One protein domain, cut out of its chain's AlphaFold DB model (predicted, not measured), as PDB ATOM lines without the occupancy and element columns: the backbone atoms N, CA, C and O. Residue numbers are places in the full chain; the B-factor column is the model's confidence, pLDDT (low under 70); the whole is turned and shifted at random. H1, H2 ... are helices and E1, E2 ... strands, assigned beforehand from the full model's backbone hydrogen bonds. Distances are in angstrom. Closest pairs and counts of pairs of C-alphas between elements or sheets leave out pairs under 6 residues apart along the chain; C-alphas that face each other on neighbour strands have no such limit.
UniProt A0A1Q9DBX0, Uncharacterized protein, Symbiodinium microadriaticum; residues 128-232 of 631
ATOM      1  N   ASN A 128     131.799 177.631 150.251       77.00
ATOM      2  CA  ASN A 128     130.852 178.613 149.714       77.00
ATOM      3  C   ASN A 128     131.262 179.190 148.350       77.00
ATOM      4  O   ASN A 128     130.436 179.818 147.694       77.00
ATOM      5  N   ASP A 129     132.512 178.994 147.920       75.81
ATOM      6  CA  ASP A 129     132.989 179.456 146.610       75.81
ATOM      7  C   ASP A 129     132.575 178.496 145.478       75.81
ATOM      8  O   ASP A 129     132.737 178.802 144.294       75.81
ATOM      9  N   LEU A 130     132.053 177.313 145.823       78.19
ATOM     10  CA  LEU A 130     131.543 176.359 144.850       78.19
ATOM     11  C   LEU A 130     130.190 176.839 144.294       78.19
ATOM     12  O   LEU A 130     129.355 177.342 145.047       78.19
ATOM     13  N   PRO A 131     129.921 176.651 142.988       81.88
ATOM     14  CA  PRO A 131     128.639 176.998 142.382       81.88
ATOM     15  C   PRO A 131     127.584 175.963 142.787       81.88
ATOM     16  O   PRO A 131     127.278 175.037 142.037       81.88
ATOM     17  N   LEU A 132     127.081 176.079 144.010       85.69
ATOM     18  CA  LEU A 132     126.157 175.130 144.617       85.69
ATOM     19  C   LEU A 132     124.737 175.682 144.599       85.69
ATOM     20  O   LEU A 132     124.496 176.847 144.906       85.69
ATOM     21  N   GLN A 133     123.785 174.813 144.289       86.69
ATOM     22  CA  GLN A 133     122.367 175.063 144.473       86.69
ATOM     23  C   GLN A 133     121.833 174.097 145.527       86.69
ATOM     24  O   GLN A 133     122.086 172.889 145.455       86.69
ATOM     25  N   GLU A 134     121.084 174.623 146.499       81.38
ATOM     26  CA  GLU A 134     120.355 173.789 147.456       81.38
ATOM     27  C   GLU A 134     119.415 172.838 146.713       81.38
ATOM     28  O   GLU A 134     118.702 173.216 145.774       81.38
ATOM     29  N   HIS A 135     119.431 171.573 147.119       72.00
ATOM     30  CA  HIS A 135     118.610 170.557 146.487       72.00
ATOM     31  C   HIS A 135     117.121 170.800 146.802       72.00
ATOM     32  O   HIS A 135     116.667 170.616 147.929       72.00
ATOM     33  N   SER A 136     116.329 171.164 145.788       66.56
ATOM     34  CA  SER A 136     114.861 171.100 145.870       66.56
ATOM     35  C   SER A 136     114.386 169.678 145.540       66.56
ATOM     36  O   SER A 136     114.964 169.025 144.677       66.56
ATOM     37  N   HIS A 137     113.345 169.194 146.230       61.97
ATOM     38  CA  HIS A 137     112.878 167.791 146.326       61.97
ATOM     39  C   HIS A 137     112.587 166.996 145.024       61.97
ATOM     40  O   HIS A 137     111.971 165.931 145.095       61.97
ATOM     41  N   GLN A 138     112.970 167.446 143.829       55.25
ATOM     42  CA  GLN A 138     112.585 166.793 142.579       55.25
ATOM     43  C   GLN A 138     113.628 166.861 141.462       55.25
ATOM     44  O   GLN A 138     113.294 167.387 140.411       55.25
ATOM     45  N   TYR A 139     114.823 166.261 141.569       62.56
ATOM     46  CA  TYR A 139     115.630 166.074 140.350       62.56
ATOM     47  C   TYR A 139     116.427 164.778 140.250       62.56
ATOM     48  O   TYR A 139     117.033 164.270 141.190       62.56
ATOM     49  N   LYS A 140     116.446 164.295 139.005       79.62
ATOM     50  CA  LYS A 140     117.484 163.438 138.457       79.62
ATOM     51  C   LYS A 140     118.797 164.214 138.450       79.62
ATOM     52  O   LYS A 140     118.884 165.225 137.750       79.62
ATOM     53  N   ALA A 141     119.812 163.752 139.166       82.88
ATOM     54  CA  ALA A 141     121.105 164.426 139.218       82.88
ATOM     55  C   ALA A 141     122.168 163.605 138.488       82.88
ATOM     56  O   ALA A 141     122.170 162.377 138.540       82.88
ATOM     57  N   LYS A 142     123.074 164.291 137.787       86.25
ATOM     58  CA  LYS A 142     124.315 163.680 137.283       86.25
ATOM     59  C   LYS A 142     125.456 163.828 138.292       86.25
ATOM     60  O   LYS A 142     126.366 163.010 138.313       86.25
ATOM     61  N   THR A 143     125.385 164.859 139.128       88.31
ATOM     62  CA  THR A 143     126.381 165.171 140.150       88.31
ATOM     63  C   THR A 143     125.692 165.559 141.452       88.31
ATOM     64  O   THR A 143     124.694 166.279 141.407       88.31
ATOM     65  N   LEU A 144     126.231 165.119 142.584       89.75
ATOM     66  CA  LEU A 144     125.797 165.482 143.936       89.75
ATOM     67  C   LEU A 144     127.029 165.854 144.763       89.75
ATOM     68  O   LEU A 144     128.043 165.167 144.681       89.75
ATOM     69  N   VAL A 145     126.945 166.923 145.547       91.38
ATOM     70  CA  VAL A 145     128.006 167.364 146.456       91.38
ATOM     71  C   VAL A 145     127.481 167.312 147.890       91.38
ATOM     72  O   VAL A 145     126.478 167.943 148.186       91.38
ATOM     73  N   ASP A 146     128.137 166.571 148.774       92.06
ATOM     74  CA  ASP A 146     127.849 166.517 150.213       92.06
ATOM     75  C   ASP A 146     128.941 167.275 150.968       92.06
ATOM     76  O   ASP A 146     130.122 166.928 150.861       92.06
ATOM     77  N   ILE A 147     128.556 168.329 151.688       92.06
ATOM     78  CA  ILE A 147     129.477 169.218 152.399       92.06
ATOM     79  C   ILE A 147     129.272 169.077 153.896       92.06
ATOM     80  O   ILE A 147     128.198 169.348 154.427       92.06
ATOM     81  N   ILE A 148     130.342 168.689 154.576       93.88
ATOM     82  CA  ILE A 148     130.350 168.353 155.992       93.88
ATOM     83  C   ILE A 148     131.313 169.305 156.669       93.88
ATOM     84  O   ILE A 148     132.530 169.158 156.566       93.88
ATOM     85  N   GLU A 149     130.764 170.321 157.313       93.25
ATOM     86  CA  GLU A 149     131.549 171.337 158.003       93.25
ATOM     87  C   GLU A 149     131.982 170.864 159.395       93.25
ATOM     88  O   GLU A 149     131.350 170.004 160.006       93.25
ATOM     89  N   ASN A 150     133.043 171.480 159.923       92.25
ATOM     90  CA  ASN A 150     133.513 171.287 161.301       92.25
ATOM     91  C   ASN A 150     133.840 169.824 161.664       92.25
ATOM     92  O   ASN A 150     133.649 169.394 162.801       92.25
ATOM     93  N   VAL A 151     134.371 169.058 160.711       93.25
ATOM     94  CA  VAL A 151     134.825 167.682 160.934       93.25
ATOM     95  C   VAL A 151     136.110 167.702 161.751       93.25
ATOM     96  O   VAL A 151     137.082 168.311 161.316       93.25
ATOM     97  N   ALA A 152     136.131 167.018 162.897       93.88
ATOM     98  CA  ALA A 152     137.338 166.790 163.694       93.88
ATOM     99  C   ALA A 152     138.270 165.810 162.958       93.88
ATOM    100  O   ALA A 152     138.063 164.597 162.977       93.88
ATOM    101  N   LEU A 153     139.259 166.346 162.240       89.81
ATOM    102  CA  LEU A 153     140.144 165.580 161.357       89.81
ATOM    103  C   LEU A 153     141.175 164.747 162.129       89.81
ATOM    104  O   LEU A 153     141.706 163.776 161.595       89.81
ATOM    105  N   ASP A 154     141.452 165.111 163.376       90.19
ATOM    106  CA  ASP A 154     142.327 164.387 164.300       90.19
ATOM    107  C   ASP A 154     141.689 163.105 164.855       90.19
ATOM    108  O   ASP A 154     142.399 162.159 165.189       90.19
ATOM    109  N   ALA A 155     140.357 163.042 164.901       91.50
ATOM    110  CA  ALA A 155     139.601 161.859 165.308       91.50
ATOM    111  C   ALA A 155     139.387 160.841 164.168       91.50
ATOM    112  O   ALA A 155     138.843 159.759 164.404       91.50
ATOM    113  N   VAL A 156     139.782 161.171 162.933       89.56
ATOM    114  CA  VAL A 156     139.635 160.285 161.772       89.56
ATOM    115  C   VAL A 156     140.736 159.215 161.792       89.56
ATOM    116  O   VAL A 156     141.917 159.569 161.787       89.56
ATOM    117  N   PRO A 157     140.399 157.910 161.733       91.81
ATOM    118  CA  PRO A 157     141.387 156.835 161.644       91.81
ATOM    119  C   PRO A 157     141.928 156.727 160.208       91.81
ATOM    120  O   PRO A 157     141.524 155.852 159.432       91.81
ATOM    121  N   TRP A 158     142.808 157.657 159.825       86.38
ATOM    122  CA  TRP A 158     143.352 157.802 158.466       86.38
ATOM    123  C   TRP A 158     144.000 156.523 157.933       86.38
ATOM    124  O   TRP A 158     143.917 156.249 156.740       86.38
ATOM    125  N   GLU A 159     144.591 155.712 158.807       88.94
ATOM    126  CA  GLU A 159     145.203 154.424 158.480       88.94
ATOM    127  C   GLU A 159     144.208 153.388 157.935       88.94
ATOM    128  O   GLU A 159     144.593 152.507 157.165       88.94
ATOM    129  N   SER A 160     142.924 153.501 158.286       87.56
ATOM    130  CA  SER A 160     141.882 152.579 157.819       87.56
ATOM    131  C   SER A 160     141.374 152.914 156.414       87.56
ATOM    132  O   SER A 160     140.963 152.018 155.675       87.56
ATOM    133  N   ILE A 161     141.447 154.187 156.007       85.44
ATOM    134  CA  ILE A 161     140.835 154.679 154.766       85.44
ATOM    135  C   ILE A 161     141.445 154.007 153.524       85.44
ATOM    136  O   ILE A 161     140.675 153.441 152.746       85.44
ATOM    137  N   PRO A 162     142.782 153.963 153.327       82.06
ATOM    138  CA  PRO A 162     143.371 153.289 152.170       82.06
ATOM    139  C   PRO A 162     142.979 151.812 152.077       82.06
ATOM    140  O   PRO A 162     142.717 151.314 150.986       82.06
ATOM    141  N   ALA A 163     142.891 151.114 153.215       85.25
ATOM    142  CA  ALA A 163     142.511 149.706 153.262       85.25
ATOM    143  C   ALA A 163     141.026 149.480 152.935       85.25
ATOM    144  O   ALA A 163     140.678 148.442 152.370       85.25
ATOM    145  N   CYS A 164     140.142 150.417 153.274       83.75
ATOM    146  CA  CYS A 164     138.742 150.361 152.855       83.75
ATOM    147  C   CYS A 164     138.609 150.643 151.352       83.75
ATOM    148  O   CYS A 164     137.948 149.877 150.655       83.75
ATOM    149  N   LEU A 165     139.303 151.666 150.838       79.44
ATOM    150  CA  LEU A 165     139.269 152.037 149.418       79.44
ATOM    151  C   LEU A 165     139.873 150.963 148.502       79.44
ATOM    152  O   LEU A 165     139.289 150.648 147.474       79.44
ATOM    153  N   ALA A 166     141.004 150.363 148.883       77.81
ATOM    154  CA  ALA A 166     141.675 149.333 148.083       77.81
ATOM    155  C   ALA A 166     140.890 148.013 147.977       77.81
ATOM    156  O   ALA A 166     141.193 147.191 147.119       77.81
ATOM    157  N   ASN A 167     139.911 147.795 148.862       82.06
ATOM    158  CA  ASN A 167     139.086 146.585 148.894       82.06
ATOM    159  C   ASN A 167     137.614 146.869 148.550       82.06
ATOM    160  O   ASN A 167     136.760 146.040 148.852       82.06
ATOM    161  N   ASP A 168     137.305 148.048 147.995       77.56
ATOM    162  CA  ASP A 168     135.940 148.481 147.665       77.56
ATOM    163  C   ASP A 168     134.949 148.428 148.854       77.56
ATOM    164  O   ASP A 168     133.734 148.313 148.686       77.56
ATOM    165  N   ARG A 169     135.448 148.545 150.094       83.31
ATOM    166  CA  ARG A 169     134.645 148.509 151.331       83.31
ATOM    167  C   ARG A 169     134.170 149.910 151.722       83.31
ATOM    168  O   ARG A 169     134.468 150.406 152.806       83.31
ATOM    169  N   TYR A 170     133.432 150.568 150.828       79.06
ATOM    170  CA  TYR A 170     132.976 151.958 151.004       79.06
ATOM    171  C   TYR A 170     132.029 152.158 152.203       79.06
ATOM    172  O   TYR A 170     132.034 153.214 152.838       79.06
ATOM    173  N   THR A 171     131.263 151.126 152.566       81.88
ATOM    174  CA  THR A 171     130.386 151.111 153.752       81.88
ATOM    175  C   THR A 171     131.156 150.986 155.070       81.88
ATOM    176  O   THR A 171     130.617 151.300 156.128       81.88
ATOM    177  N   GLU A 172     132.421 150.558 155.019       88.44
ATOM    178  CA  GLU A 172     133.312 150.433 156.179       88.44
ATOM    179  C   GLU A 172     134.238 151.647 156.343       88.44
ATOM    180  O   GLU A 172     135.056 151.678 157.263       88.44
ATOM    181  N   LEU A 173     134.142 152.657 155.470       87.75
ATOM    182  CA  LEU A 173     134.871 153.907 155.664       87.75
ATOM    183  C   LEU A 173     134.423 154.576 156.979       87.75
ATOM    184  O   LEU A 173     133.229 154.587 157.293       87.75
ATOM    185  N   PRO A 174     135.351 155.149 157.764       88.81
ATOM    186  CA  PRO A 174     134.995 155.842 158.992       88.81
ATOM    187  C   PRO A 174     134.148 157.089 158.682       88.81
ATOM    188  O   PRO A 174     134.364 157.741 157.654       88.81
ATOM    189  N   PRO A 175     133.207 157.481 159.561       84.56
ATOM    190  CA  PRO A 175     132.573 158.789 159.465       84.56
ATOM    191  C   PRO A 175     133.635 159.905 159.433       84.56
ATOM    192  O   PRO A 175     134.612 159.824 160.179       84.56
ATOM    193  N   PRO A 176     133.482 160.943 158.593       87.69
ATOM    194  CA  PRO A 176     132.340 161.224 157.714       87.69
ATOM    195  C   PRO A 176     132.485 160.704 156.262       87.69
ATOM    196  O   PRO A 176     131.676 161.046 155.392       87.69
ATOM    197  N   PHE A 177     133.526 159.913 155.979       87.81
ATOM    198  CA  PHE A 177     133.854 159.388 154.645       87.81
ATOM    199  C   PHE A 177     133.002 158.193 154.231       87.81
ATOM    200  O   PHE A 177     132.972 157.858 153.048       87.81
ATOM    201  N   ARG A 178     132.311 157.570 155.191       86.56
ATOM    202  CA  ARG A 178     131.314 156.536 154.924       86.56
ATOM    203  C   ARG A 178     130.328 157.010 153.862       86.56
ATOM    204  O   ARG A 178     129.892 158.162 153.855       86.56
ATOM    205  N   THR A 179     130.007 156.116 152.939       78.00
ATOM    206  CA  THR A 179     128.927 156.325 151.982       78.00
ATOM    207  C   THR A 179     127.869 155.280 152.260       78.00
ATOM    208  O   THR A 179     128.041 154.116 151.904       78.00
ATOM    209  N   ASP A 180     126.770 155.703 152.878       71.62
ATOM    210  CA  ASP A 180     125.603 154.839 153.106       71.62
ATOM    211  C   ASP A 180     124.785 154.636 151.811       71.62
ATOM    212  O   ASP A 180     123.777 153.931 151.784       71.62
ATOM    213  N   ILE A 181     125.258 155.209 150.699       68.06
ATOM    214  CA  ILE A 181     124.709 154.989 149.367       68.06
ATOM    215  C   ILE A 181     124.981 153.548 148.940       68.06
ATOM    216  O   ILE A 181     126.128 153.153 148.736       68.06
ATOM    217  N   CYS A 182     123.912 152.803 148.686       59.38
ATOM    218  CA  CYS A 182     123.944 151.593 147.874       59.38
ATOM    219  C   CYS A 182     123.258 151.914 146.537       59.38
ATOM    220  O   CYS A 182     122.085 151.578 146.362       59.38
ATOM    221  N   PRO A 183     123.884 152.686 145.626       59.38
ATOM    222  CA  PRO A 183     123.201 153.027 144.399       59.38
ATOM    223  C   PRO A 183     123.260 151.813 143.476       59.38
ATOM    224  O   PRO A 183     124.334 151.289 143.190       59.38
ATOM    225  N   ASP A 184     122.122 151.459 142.889       70.25
ATOM    226  CA  ASP A 184     122.051 150.556 141.730       70.25
ATOM    227  C   ASP A 184     122.748 151.146 140.474       70.25
ATOM    228  O   ASP A 184     122.562 150.673 139.355       70.25
ATOM    229  N   ILE A 185     123.511 152.237 140.630       74.44
ATOM    230  CA  ILE A 185     124.066 153.080 139.574       74.44
ATOM    231  C   ILE A 185     125.544 153.315 139.875       74.44
ATOM    232  O   ILE A 185     125.896 153.805 140.947       74.44
ATOM    233  N   SER A 186     126.413 153.027 138.905       80.12
ATOM    234  CA  SER A 186     127.847 153.303 139.015       80.12
ATOM    235  C   SER A 186     128.125 154.806 139.131       80.12
ATOM    236  O   SER A 186     127.533 155.623 138.418       80.12
ATOM    237  N   PHE A 187     129.065 155.175 139.997       83.56
ATOM    238  CA  PHE A 187     129.481 156.557 140.210       83.56
ATOM    239  C   PHE A 187     130.982 156.652 140.486       83.56
ATOM    240  O   PHE A 187     131.625 155.672 140.852       83.56
ATOM    241  N   VAL A 188     131.525 157.854 140.317       83.31
ATOM    242  CA  VAL A 188     132.865 158.237 140.770       83.31
ATOM    243  C   VAL A 188     132.711 159.103 142.015       83.31
ATOM    244  O   VAL A 188     131.933 160.057 142.001       83.31
ATOM    245  N   LEU A 189     133.446 158.779 143.079       82.19
ATOM    246  CA  LEU A 189     133.517 159.582 144.298       82.19
ATOM    247  C   LEU A 189     134.836 160.349 144.343       82.19
ATOM    248  O   LEU A 189     135.910 159.753 144.304       82.19
ATOM    249  N   GLN A 190     134.742 161.666 144.472       84.81
ATOM    250  CA  GLN A 190     135.870 162.541 144.767       84.81
ATOM    251  C   GLN A 190     135.699 163.100 146.176       84.81
ATOM    252  O   GLN A 190     134.598 163.500 146.551       84.81
ATOM    253  N   ILE A 191     136.775 163.124 146.957       84.50
ATOM    254  CA  ILE A 191     136.756 163.630 148.329       84.50
ATOM    255  C   ILE A 191     137.807 164.724 148.446       84.50
ATOM    256  O   ILE A 191     138.984 164.480 148.188       84.50
ATOM    257  N   SER A 192     137.374 165.905 148.871       83.75
ATOM    258  CA  SER A 192     138.236 167.053 149.140       83.75
ATOM    259  C   SER A 192     138.098 167.469 150.599       83.75
ATOM    260  O   SER A 192     137.014 167.385 151.173       83.75
ATOM    261  N   ILE A 193     139.191 167.921 151.209       85.38
ATOM    262  CA  ILE A 193     139.203 168.358 152.608       85.38
ATOM    263  C   ILE A 193     139.798 169.759 152.665       85.38
ATOM    264  O   ILE A 193     140.948 169.965 152.286       85.38
ATOM    265  N   ILE A 194     139.019 170.710 153.171       80.50
ATOM    266  CA  ILE A 194     139.467 172.073 153.448       80.50
ATOM    267  C   ILE A 194     139.776 172.153 154.940       80.50
ATOM    268  O   ILE A 194     138.868 172.164 155.767       80.50
ATOM    269  N   THR A 195     141.054 172.180 155.303       84.62
ATOM    270  CA  THR A 195     141.477 172.307 156.703       84.62
ATOM    271  C   THR A 195     141.336 173.746 157.187       84.62
ATOM    272  O   THR A 195     141.676 174.684 156.464       84.62
ATOM    273  N   ASN A 196     140.913 173.932 158.435       83.06
ATOM    274  CA  ASN A 196     141.017 175.225 159.104       83.06
ATOM    275  C   ASN A 196     142.493 175.574 159.413       83.06
ATOM    276  O   ASN A 196     143.406 174.777 159.193       83.06
ATOM    277  N   THR A 197     142.738 176.766 159.964       79.38
ATOM    278  CA  THR A 197     144.092 177.242 160.303       79.38
ATOM    279  C   THR A 197     144.837 176.357 161.301       79.38
ATOM    280  O   THR A 197     146.064 176.339 161.287       79.38
ATOM    281  N   THR A 198     144.129 175.626 162.165       84.19
ATOM    282  CA  THR A 198     144.741 174.734 163.159       84.19
ATOM    283  C   THR A 198     144.981 173.322 162.630       84.19
ATOM    284  O   THR A 198     145.660 172.543 163.291       84.19
ATOM    285  N   GLY A 199     144.413 172.963 161.473       83.81
ATOM    286  CA  GLY A 199     144.452 171.615 160.900       83.81
ATOM    287  C   GLY A 199     143.640 170.562 161.667       83.81
ATOM    288  O   GLY A 199     143.531 169.432 161.202       83.81
ATOM    289  N   THR A 200     143.068 170.912 162.823       87.62
ATOM    290  CA  THR A 200     142.304 169.997 163.687       87.62
ATOM    291  C   THR A 200     140.864 169.826 163.228       87.62
ATOM    292  O   THR A 200     140.296 168.751 163.391       87.62
ATOM    293  N   PHE A 201     140.284 170.858 162.611       89.19
ATOM    294  CA  PHE A 201     138.956 170.785 162.015       89.19
ATOM    295  C   PHE A 201     139.017 171.105 160.525       89.19
ATOM    296  O   PHE A 201     139.905 171.820 160.060       89.19
ATOM    297  N   GLY A 202     138.052 170.613 159.762       90.06
ATOM    298  CA  GLY A 202     137.930 170.976 158.360       90.06
ATOM    299  C   GLY A 202     136.540 170.756 157.799       90.06
ATOM    300  O   GLY A 202     135.662 170.199 158.454       90.06
ATOM    301  N   THR A 203     136.365 171.197 156.562       90.62
ATOM    302  CA  THR A 203     135.184 170.912 155.759       90.62
ATOM    303  C   THR A 203     135.510 169.779 154.800       90.62
ATOM    304  O   THR A 203     136.418 169.902 153.976       90.62
ATOM    305  N   VAL A 204     134.790 168.666 154.912       90.69
ATOM    306  CA  VAL A 204     134.892 167.531 153.988       90.69
ATOM    307  C   VAL A 204     133.848 167.706 152.894       90.69
ATOM    308  O   VAL A 204     132.673 167.909 153.179       90.69
ATOM    309  N   ILE A 205     134.277 167.619 151.641       90.31
ATOM    310  CA  ILE A 205     133.439 167.763 150.453       90.31
ATOM    311  C   ILE A 205     133.489 166.441 149.696       90.31
ATOM    312  O   ILE A 205     134.549 166.039 149.219       90.31
ATOM    313  N   LYS A 206     132.350 165.765 149.573       90.56
ATOM    314  CA  LYS A 206     132.204 164.536 148.789       90.56
ATOM    315  C   LYS A 206     131.442 164.847 147.511       90.56
ATOM    316  O   LYS A 206     130.290 165.259 147.567       90.56
ATOM    317  N   HIS A 207     132.071 164.647 146.363       90.00
ATOM    318  CA  HIS A 207     131.477 164.873 145.053       90.00
ATOM    319  C   HIS A 207     131.227 163.535 144.356       90.00
ATOM    320  O   HIS A 207     132.153 162.819 143.975       90.00
ATOM    321  N   PHE A 208     129.950 163.205 144.204       87.19
ATOM    322  CA  PHE A 208     129.458 162.025 143.511       87.19
ATOM    323  C   PHE A 208     129.164 162.383 142.057       87.19
ATOM    324  O   PHE A 208     128.360 163.276 141.793       87.19
ATOM    325  N   ILE A 209     129.775 161.666 141.117       86.62
ATOM    326  CA  ILE A 209     129.545 161.808 139.676       86.62
ATOM    327  C   ILE A 209     128.947 160.501 139.168       86.62
ATOM    328  O   ILE A 209     129.652 159.507 139.002       86.62
ATOM    329  N   PHE A 210     127.644 160.490 138.920       85.25
ATOM    330  CA  PHE A 210     126.938 159.306 138.446       85.25
ATOM    331  C   PHE A 210     127.176 159.106 136.944       85.25
ATOM    332  O   PHE A 210     127.162 160.068 136.166       85.25
ATOM    333  N   ALA A 211     127.383 157.853 136.524       82.62
ATOM    334  CA  ALA A 211     127.572 157.504 135.114       82.62
ATOM    335  C   ALA A 211     126.356 157.916 134.263       82.62
ATOM    336  O   ALA A 211     126.496 158.431 133.151       82.62
ATOM    337  N   GLU A 212     125.163 157.782 134.839       85.19
ATOM    338  CA  GLU A 212     123.893 158.201 134.258       85.19
ATOM    339  C   GLU A 212     123.140 159.131 135.213       85.19
ATOM    340  O   GLU A 212     123.395 159.165 136.415       85.19
ATOM    341  N   LYS A 213     122.186 159.907 134.683       85.44
ATOM    342  CA  LYS A 213     121.311 160.727 135.531       85.44
ATOM    343  C   LYS A 213     120.475 159.808 136.417       85.44
ATOM    344  O   LYS A 213     119.696 159.008 135.901       85.44
ATOM    345  N   THR A 214     120.585 159.971 137.731       82.25
ATOM    346  CA  THR A 214     119.824 159.173 138.696       82.25
ATOM    347  C   THR A 214     118.326 159.323 138.436       82.25
ATOM    348  O   THR A 214     117.840 160.417 138.184       82.25
ATOM    349  N   ASN A 215     117.557 158.232 138.437       74.44
ATOM    350  CA  ASN A 215     116.119 158.330 138.152       74.44
ATOM    351  C   ASN A 215     115.327 158.943 139.311       74.44
ATOM    352  O   ASN A 215     114.259 159.513 139.092       74.44
ATOM    353  N   SER A 216     115.867 158.833 140.523       72.44
ATOM    354  CA  SER A 216     115.329 159.413 141.739       72.44
ATOM    355  C   SER A 216     116.422 159.394 142.804       72.44
ATOM    356  O   SER A 216     116.916 158.322 143.130       72.44
ATOM    357  N   LEU A 217     116.752 160.545 143.388       68.75
ATOM    358  CA  LEU A 217     117.458 160.616 144.674       68.75
ATOM    359  C   LEU A 217     116.412 160.716 145.789       68.75
ATOM    360  O   LEU A 217     116.382 161.675 146.557       68.75
ATOM    361  N   ARG A 218     115.474 159.756 145.813       64.44
ATOM    362  CA  ARG A 218     114.560 159.644 146.956       64.44
ATOM    363  C   ARG A 218     115.467 159.286 148.119       64.44
ATOM    364  O   ARG A 218     116.112 158.249 148.055       64.44
ATOM    365  N   ASN A 219     115.543 160.187 149.087       65.50
ATOM    366  CA  ASN A 219     116.406 160.094 150.256       65.50
ATOM    367  C   ASN A 219     117.867 160.495 150.009       65.50
ATOM    368  O   ASN A 219     118.789 159.867 150.516       65.50
ATOM    369  N   ILE A 220     118.097 161.590 149.276       69.75
ATOM    370  CA  ILE A 220     119.416 162.245 149.277       69.75
ATOM    371  C   ILE A 220     119.902 162.516 150.711       69.75
ATOM    372  O   ILE A 220     121.078 162.338 150.994       69.75
ATOM    373  N   ASP A 221     118.972 162.819 151.620       71.06
ATOM    374  CA  ASP A 221     119.213 163.038 153.050       71.06
ATOM    375  C   ASP A 221     119.648 161.764 153.804       71.06
ATOM    376  O   ASP A 221     120.257 161.863 154.861       71.06
ATOM    377  N   GLU A 222     119.371 160.563 153.279       72.94
ATOM    378  CA  GLU A 222     119.906 159.296 153.823       72.94
ATOM    379  C   GLU A 222     121.325 159.005 153.311       72.94
ATOM    380  O   GLU A 222     122.033 158.158 153.850       72.94
ATOM    381  N   VAL A 223     121.725 159.691 152.243       71.38
ATOM    382  CA  VAL A 223     122.953 159.464 151.481       71.38
ATOM    383  C   VAL A 223     124.054 160.452 151.880       71.38
ATOM    384  O   VAL A 223     125.238 160.103 151.864       71.38
ATOM    385  N   VAL A 224     123.672 161.681 152.221       84.19
ATOM    386  CA  VAL A 224     124.584 162.745 152.643       84.19
ATOM    387  C   VAL A 224     124.764 162.735 154.160       84.19
ATOM    388  O   VAL A 224     123.823 162.514 154.915       84.19
ATOM    389  N   HIS A 225     125.992 162.961 154.618       87.38
ATOM    390  CA  HIS A 225     126.302 163.096 156.043       87.38
ATOM    391  C   HIS A 225     126.275 164.559 156.506       87.38
ATOM    392  O   HIS A 225     126.139 164.810 157.703       87.38
ATOM    393  N   GLY A 226     126.423 165.510 155.584       89.88
ATOM    394  CA  GLY A 226     126.293 166.942 155.824       89.88
ATOM    395  C   GLY A 226     125.164 167.534 154.992       89.88
ATOM    396  O   GLY A 226     124.073 166.969 154.920       89.88
ATOM    397  N   THR A 227     125.410 168.684 154.373       90.50
ATOM    398  CA  THR A 227     124.422 169.355 153.525       90.50
ATOM    399  C   THR A 227     124.622 168.952 152.066       90.50
ATOM    400  O   THR A 227     125.695 169.151 151.493       90.50
ATOM    401  N   GLY A 228     123.578 168.383 151.459       88.88
ATOM    402  CA  GLY A 228     123.569 167.979 150.057       88.88
ATOM    403  C   GLY A 228     123.255 169.132 149.098       88.88
ATOM    404  O   GLY A 228     122.229 169.801 149.216       88.88
ATOM    405  N   TYR A 229     124.104 169.309 148.093       89.75
ATOM    406  CA  TYR A 229     124.002 170.327 147.053       89.75
ATOM    407  C   TYR A 229     124.081 169.719 145.653       89.75
ATOM    408  O   TYR A 229     124.700 168.678 145.415       89.75
ATOM    409  N   LEU A 230     123.500 170.422 144.686       88.31
ATOM    410  CA  LEU A 230     123.741 170.182 143.268       88.31
ATOM    411  C   LEU A 230     124.732 171.222 142.745       88.31
ATOM    412  O   LEU A 230     124.714 172.369 143.183       88.31
ATOM    413  N   ILE A 231     125.573 170.839 141.783       82.94
ATOM    414  CA  ILE A 231     126.387 171.818 141.054       82.94
ATOM    415  C   ILE A 231     125.458 172.595 140.120       82.94
ATOM    416  O   ILE A 231     124.818 172.008 139.239       82.94
ATOM    417  N   ASP A 232     125.388 173.907 140.322       73.56
ATOM    418  CA  ASP A 232     124.580 174.802 139.514       73.56
ATOM    419  C   ASP A 232     125.248 175.070 138.159       73.56
ATOM    420  O   ASP A 232     126.112 175.932 138.008       73.56
TER     421      ASP A 232
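Overview. This is residues 128 to 232 of the 631 residues of an uncharacterized protein of Symbiodinium microadriaticum (UniProt A0A1Q9DBX0). One strongly twisted wall of five antiparallel strands, with the long E2, E4 and E3 side by side and the short E5 and E1 continuing it past E2; the unnamed stretch 166 to 186 folds back over part of one face, and the small helix H1 sits off the sheet. The printed part has 105 residues, with the elements E1, E2, H1, E3, E4, H2, E5 along it and the sheet order E1, E5, E2, E4, E3. The class is mixed, helices and strands, with under half of the residues, 47, in named elements. The whole is compact, with a radius of gyration of the C-alphas of 13.9 A and spans of 38 by 33 by 19 A.

Along the chain. E1, residues 132 to 134, begins at C-alpha 132 (126.157, 175.130, 144.617). E2, residues 143 to 152, is 26.0 A long and bends by 58 degrees at residue 149. H1 is residues 160 to 165, 8.8 A long. E3, residues 187 to 195, is 25.8 A long, and E4, residues 201 to 210, is 28.8 A long from C-alpha 201 (138.956, 170.785, 162.015). H2 is residues 220 to 223. E5, residues 227 to 231, is 12.9 A long and ends at C-alpha 231 (126.387, 171.818, 141.054).

Arrangement. E4 is antiparallel to E2 at 164 degrees, with N 146 and O 206 2.8 A apart. E3 and E4 form a hairpin at 163 degrees, with N 192 and O 205 at 2.8 A. E5 has staggered pairing: residues 227 to 229 pair with E2, where N 229 and O 145 are 2.7 A apart, and residues 229 to 231 pair with E1, where N 133 and O 230 are 2.8 A apart. E1 and E3 are the edge strands. E2, H1, E3 and E4, H2, E5 are split strand-helix-strand units, two strands running the same way with another strand between them in the sheet; both crossovers are right-handed. H1 is not on the sheet. H2 only grazes it with residues 220 to 223; the C-alphas of Ile 220 and Gly 228, its closest to E5, are 7.1 A apart. In H1 each O i to N i+4 pair is within hydrogen-bond range; H2 is too short for such a pair.

Size, cuts and confidence. The C-alphas farthest apart, of Thr 198 and Asn 215, are 41.4 A apart. The printed part has no cut. The link from H1 to E3, 21 residues, is long. The mean pLDDT of the printed part is 82.3; residues 136 to 139, 181 to 183 and 217 to 220 are under 70.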